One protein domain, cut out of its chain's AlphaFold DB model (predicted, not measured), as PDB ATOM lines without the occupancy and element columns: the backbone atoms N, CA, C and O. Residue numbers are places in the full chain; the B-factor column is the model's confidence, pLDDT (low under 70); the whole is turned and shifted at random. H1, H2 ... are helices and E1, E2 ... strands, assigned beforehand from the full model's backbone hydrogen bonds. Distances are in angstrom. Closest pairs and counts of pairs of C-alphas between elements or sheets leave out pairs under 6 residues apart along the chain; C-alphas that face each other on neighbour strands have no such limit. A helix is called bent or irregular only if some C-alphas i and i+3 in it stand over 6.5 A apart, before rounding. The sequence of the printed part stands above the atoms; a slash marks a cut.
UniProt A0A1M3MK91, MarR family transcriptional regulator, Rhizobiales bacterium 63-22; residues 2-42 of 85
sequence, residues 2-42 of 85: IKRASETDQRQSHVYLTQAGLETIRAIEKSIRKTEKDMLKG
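AT A GLANCE: This is residues 2 to 42 of the 85 residues of the protein "MarR family transcriptional regulator" of Rhizobiales bacterium 63-22 (UniProt A0A1M3MK91). A small two-stranded hairpin, E1 and E2, makes a head at one end, and one long helix, H1, runs out from it as an arm that makes most of the length. Residues 26 to 42, of which 26 to 39 belong to H1, stand free and stick out from the rest. The printed part has 41 residues, with two named strands and then one named helix along the chain, in the order E1, E2, H1; the sheet has the order E1 - E2 and is antiparallel, and the class is mixed, helices and strands. The whole is extended, with a radius of gyration of the C-alphas of 17.1 A, and its C-alphas span 55 by 16 by 9 A, a rod in outline.

IN THESE COORDINATES: Strand E1 is residues 2 to 5, Ile 2 to Ala 5, and begins with C-alpha 2 at (111.847, 77.313, 101.701); it measures 9.9 A from first to last C-alpha. Strand E2 is residues 13 to 16, Ser 13 to Tyr 16, and measures 9.7 A. Helix H1 is residues 19 to 39, Gln 19 to Met 39, and measures 30.3 A. Its C-alpha 19 is at (103.659, 81.909, 97.827) and its C-alpha 39 at (88.770, 62.262, 80.193). H1 is not bent.

HOW THE PARTS SIT: E1 and E2 are a hairpin of antiparallel neighbour strands, with an angle of 150 degrees between their N-to-C directions. Among the C-alphas that face each other, those of Lys 3 and Val 15 are 4.6 A apart and those of Ala 5 and Ser 13 are 4.4 A apart. N 4 and O 14, at 2.9 A, and N 14 and O 4, at 2.8 A, are within hydrogen-bond range. Nearer the first printed residue, N 2 and O 16 are within hydrogen-bond range at 3.0 A. A short link of 7 residues joins E1 to E2, and a tight link of 2 residues joins E2 to H1. E1 and H1 are apart, with no C-alpha of the one within 8 A of the other. In H1 every O i to N i+4 pair is within hydrogen-bond range.

THE WHOLE: The two C-alphas farthest apart are those of Gln 10, in the link between the strands, and Gly 42, the last printed residue, at 54.7 A. From the first printed C-alpha, that of Ile 2, to that of Gly 42 the distance is 42.7 A. The printed part has no cut and no long link. The mean pLDDT of the printed part is 88.0, and no printed residue is under 70; the mean is 78 for E1, 82 for E2 and 93 for H1 in this model.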
ATOM      1  N   ILE A   2     110.909  76.736 100.722       77.00
ATOM      2  CA  ILE A   2     111.847  77.313 101.701       77.00
ATOM      3  C   ILE A   2     112.064  76.273 102.794       77.00
ATOM      4  O   ILE A   2     111.105  75.797 103.398       77.00
ATOM      5  N   LYS A   3     113.327  75.924 103.034       78.25
ATOM      6  CA  LYS A   3     113.749  75.080 104.150       78.25
ATOM      7  C   LYS A   3     114.012  75.998 105.344       78.25
ATOM      8  O   LYS A   3     114.846  76.893 105.237       78.25
ATOM      9  N   ARG A   4     113.283  75.825 106.446       78.50
ATOM     10  CA  ARG A   4     113.542  76.531 107.711       78.50
ATOM     11  C   ARG A   4     114.101  75.536 108.721       78.50
ATOM     12  O   ARG A   4     113.580  74.427 108.829       78.50
ATOM     13  N   ALA A   5     115.166  75.917 109.420       76.31
ATOM     14  CA  ALA A   5     115.637  75.155 110.571       76.31
ATOM     15  C   ALA A   5     114.543  75.148 111.649       76.31
ATOM     16  O   ALA A   5     113.819  76.136 111.789       76.31
ATOM     17  N   SER A   6     114.388  74.031 112.355       76.94
ATOM     18  CA  SER A   6     113.479  73.964 113.498       76.94
ATOM     19  C   SER A   6     114.023  74.825 114.642       76.94
ATOM     20  O   SER A   6     115.228  74.853 114.888       76.94
ATOM     21  N   GLU A   7     113.137  75.535 115.340       75.38
ATOM     22  CA  GLU A   7     113.506  76.363 116.497       75.38
ATOM     23  C   GLU A   7     113.892  75.506 117.716       75.38
ATOM     24  O   GLU A   7     114.625  75.965 118.587       75.38
ATOM     25  N   THR A   8     113.423  74.255 117.770       79.06
ATOM     26  CA  THR A   8     113.596  73.350 118.920       79.06
ATOM     27  C   THR A   8     114.748  72.363 118.736       79.06
ATOM     28  O   THR A   8     115.342  71.925 119.717       79.06
ATOM     29  N   ASP A   9     115.088  72.013 117.492       80.62
ATOM     30  CA  ASP A   9     116.151  71.053 117.186       80.62
ATOM     31  C   ASP A   9     116.893  71.445 115.903       80.62
ATOM     32  O   ASP A   9     116.350  71.386 114.800       80.62
ATOM     33  N   GLN A  10     118.175  71.794 116.032       75.81
ATOM     34  CA  GLN A  10     119.023  72.189 114.901       75.81
ATOM     35  C   GLN A  10     119.294  71.045 113.907       75.81
ATOM     36  O   GLN A  10     119.759  71.301 112.796       75.81
ATOM     37  N   ARG A  11     118.994  69.792 114.271       87.88
ATOM     38  CA  ARG A  11     119.069  68.630 113.370       87.88
ATOM     39  C   ARG A  11     117.843  68.513 112.465       87.88
ATOM     40  O   ARG A  11     117.888  67.787 111.474       87.88
ATOM     41  N   GLN A  12     116.758  69.217 112.782       79.06
ATOM     42  CA  GLN A  12     115.507  69.158 112.039       79.06
ATOM     43  C   GLN A  12     115.331  70.374 111.132       79.06
ATOM     44  O   GLN A  12     115.652  71.514 111.468       79.06
ATOM     45  N   SER A  13     114.751  70.131 109.962       79.56
ATOM     46  CA  SER A  13     114.400  71.182 109.020       79.56
ATOM     47  C   SER A  13     113.004  70.961 108.472       79.56
ATOM     48  O   SER A  13     112.718  69.897 107.922       79.56
ATOM     49  N   HIS A  14     112.162  71.982 108.564       82.88
ATOM     50  CA  HIS A  14     110.818  71.961 108.015       82.88
ATOM     51  C   HIS A  14     110.802  72.609 106.633       82.88
ATOM     52  O   HIS A  14     111.397  73.665 106.394       82.88
ATOM     53  N   VAL A  15     110.113  71.953 105.706       85.00
ATOM     54  CA  VAL A  15     109.930  72.441 104.345       85.00
ATOM     55  C   VAL A  15     108.581  73.136 104.257       85.00
ATOM     56  O   VAL A  15     107.545  72.512 104.461       85.00
ATOM     57  N   TYR A  16     108.599  74.415 103.888       82.25
ATOM     58  CA  TYR A  16     107.390  75.196 103.664       82.25
ATOM     59  C   TYR A  16     107.217  75.543 102.186       82.25
ATOM     60  O   TYR A  16     108.176  75.806 101.440       82.25
ATOM     61  N   LEU A  17     105.954  75.578 101.768       86.38
ATOM     62  CA  LEU A  17     105.567  76.103 100.470       86.38
ATOM     63  C   LEU A  17     105.731  77.624 100.469       86.38
ATOM     64  O   LEU A  17     105.347  78.318 101.406       86.38
ATOM     65  N   THR A  18     106.336  78.140  99.403       89.81
ATOM     66  CA  THR A  18     106.395  79.581  99.139       89.81
ATOM     67  C   THR A  18     105.076  80.047  98.545       89.81
ATOM     68  O   THR A  18     104.335  79.229  98.007       89.81
ATOM     69  N   GLN A  19     104.820  81.355  98.533       86.44
ATOM     70  CA  GLN A  19     103.659  81.909  97.827       86.44
ATOM     71  C   GLN A  19     103.617  81.458  96.354       86.44
ATOM     72  O   GLN A  19     102.614  80.913  95.903       86.44
ATOM     73  N   ALA A  20     104.752  81.543  95.651       89.12
ATOM     74  CA  ALA A  20     104.896  81.008  94.295       89.12
ATOM     75  C   ALA A  20     104.647  79.485  94.220       89.12
ATOM     76  O   ALA A  20     104.076  78.985  93.252       89.12
ATOM     77  N   GLY A  21     105.037  78.730  95.254       88.69
ATOM     78  CA  GLY A  21     104.756  77.296  95.356       88.69
ATOM     79  C   GLY A  21     103.264  76.997  95.522       88.69
ATOM     80  O   GLY A  21     102.755  76.084  94.881       88.69
ATOM     81  N   LEU A  22     102.545  77.797  96.315       90.44
ATOM     82  CA  LEU A  22     101.092  77.685  96.473       90.44
ATOM     83  C   LEU A  22     100.356  77.999  95.167       90.44
ATOM     84  O   LEU A  22      99.425  77.287  94.794       90.44
ATOM     85  N   GLU A  23     100.776  79.036  94.446       92.50
ATOM     86  CA  GLU A  23     100.218  79.375  93.131       92.50
ATOM     87  C   GLU A  23     100.470  78.271  92.102       92.50
ATOM     88  O   GLU A  23      99.562  77.900  91.356       92.50
ATOM     89  N   THR A  24     101.666  77.682  92.126       92.75
ATOM     90  CA  THR A  24     102.013  76.540  91.274       92.75
ATOM     91  C   THR A  24     101.118  75.337  91.572       92.75
ATOM     92  O   THR A  24     100.561  74.751  90.646       92.75
ATOM     93  N   ILE A  25     100.894  75.005  92.849       93.69
ATOM     94  CA  ILE A  25      99.978  73.922  93.241       93.69
ATOM     95  C   ILE A  25      98.564  74.192  92.726       93.69
ATOM     96  O   ILE A  25      97.961  73.311  92.121       93.69
ATOM     97  N   ARG A  26      98.049  75.419  92.864       94.44
ATOM     98  CA  ARG A  26      96.722  75.778  92.331       94.44
ATOM     99  C   ARG A  26      96.639  75.616  90.811       94.44
ATOM    100  O   ARG A  26      95.613  75.172  90.293       94.44
ATOM    101  N   ALA A  27      97.695  75.973  90.082       93.81
ATOM    102  CA  ALA A  27      97.759  75.777  88.634       93.81
ATOM    103  C   ALA A  27      97.776  74.286  88.254       93.81
ATOM    104  O   ALA A  27      97.090  73.885  87.305       93.81
ATOM    105  N   ILE A  28      98.496  73.462  89.021       95.25
ATOM    106  CA  ILE A  28      98.516  72.002  88.865       95.25
ATOM    107  C   ILE A  28      97.123  71.427  89.133       95.25
ATOM    108  O   ILE A  28      96.574  70.752  88.266       95.25
ATOM    109  N   GLU A  29      96.493  71.759  90.262       96.38
ATOM    110  CA  GLU A  29      95.137  71.309  90.604       96.38
ATOM    111  C   GLU A  29      94.117  71.678  89.523       96.38
ATOM    112  O   GLU A  29      93.270  70.867  89.143       96.38
ATOM    113  N   LYS A  30      94.197  72.901  88.986       96.62
ATOM    114  CA  LYS A  30      93.326  73.343  87.893       96.62
ATOM    115  C   LYS A  30      93.539  72.507  86.630       96.62
ATOM    116  O   LYS A  30      92.564  72.164  85.959       96.62
ATOM    117  N   SER A  31      94.788  72.184  86.311       95.44
ATOM    118  CA  SER A  31      95.143  71.367  85.147       95.44
ATOM    119  C   SER A  31      94.676  69.920  85.311       95.44
ATOM    120  O   SER A  31      94.108  69.361  84.371       95.44
ATOM    121  N   ILE A  32      94.808  69.353  86.514       95.69
ATOM    122  CA  ILE A  32      94.283  68.028  86.865       95.69
ATOM    123  C   ILE A  32      92.765  68.008  86.687       95.69
ATOM    124  O   ILE A  32      92.261  67.231  85.883       95.69
ATOM    125  N   ARG A  33      92.031  68.934  87.320       94.00
ATOM    126  CA  ARG A  33      90.560  68.993  87.217       94.00
ATOM    127  C   ARG A  33      90.068  69.148  85.781       94.00
ATOM    128  O   ARG A  33      89.037  68.589  85.416       94.00
ATOM    129  N   LYS A  34      90.774  69.939  84.964       96.38
ATOM    130  CA  LYS A  34      90.449  70.089  83.540       96.38
ATOM    131  C   LYS A  34      90.636  68.763  82.800       96.38
ATOM    132  O   LYS A  34      89.726  68.335  82.101       96.38
ATOM    133  N   THR A  35      91.772  68.109  83.011       95.25
ATOM    134  CA  THR A  35      92.103  66.827  82.380       95.25
ATOM    135  C   THR A  35      91.112  65.738  82.786       95.25
ATOM    136  O   THR A  35      90.555  65.072  81.921       95.25
ATOM    137  N   GLU A  36      90.794  65.615  84.076       91.81
ATOM    138  CA  GLU A  36      89.788  64.672  84.581       91.81
ATOM    139  C   GLU A  36      88.415  64.908  83.948       91.81
ATOM    140  O   GLU A  36      87.735  63.965  83.538       91.81
ATOM    141  N   LYS A  37      88.000  66.174  83.828       92.31
ATOM    142  CA  LYS A  37      86.731  66.526  83.189       92.31
ATOM    143  C   LYS A  37      86.701  66.108  81.719       92.31
ATOM    144  O   LYS A  37      85.677  65.599  81.264       92.31
ATOM    145  N   ASP A  38      87.793  66.330  80.995       94.62
ATOM    146  CA  ASP A  38      87.904  65.990  79.576       94.62
ATOM    147  C   ASP A  38      87.959  64.465  79.369       94.62
ATOM    148  O   ASP A  38      87.262  63.946  78.499       94.62
ATOM    149  N   MET A  39      88.687  63.731  80.220       92.56
ATOM    150  CA  MET A  39      88.770  62.262  80.193       92.56
ATOM    151  C   MET A  39      87.435  61.577  80.504       92.56
ATOM    152  O   MET A  39      87.131  60.530  79.942       92.56
ATOM    153  N   LEU A  40      86.628  62.155  81.399       93.19
ATOM    154  CA  LEU A  40      85.331  61.597  81.805       93.19
ATOM    155  C   LEU A  40      84.156  62.120  80.962       93.19
ATOM    156  O   LEU A  40      82.986  61.905  81.314       93.19
ATOM    157  N   LYS A  41      84.442  62.843  79.874       93.75
ATOM    158  CA  LYS A  41      83.430  63.354  78.949       93.75
ATOM    159  C   LYS A  41      82.779  62.185  78.205       93.75
ATOM    160  O   LYS A  41      83.459  61.321  77.673       93.75
ATOM    161  N   GLY A  42      81.448  62.175  78.156       92.12
ATOM    162  CA  GLY A  42      80.671  61.108  77.511       92.12
ATOM    163  C   GLY A  42      80.201  60.000  78.454       92.12
ATOM    164  O   GLY A  42      79.266  59.299  78.100       92.12
TER     165      GLY A  42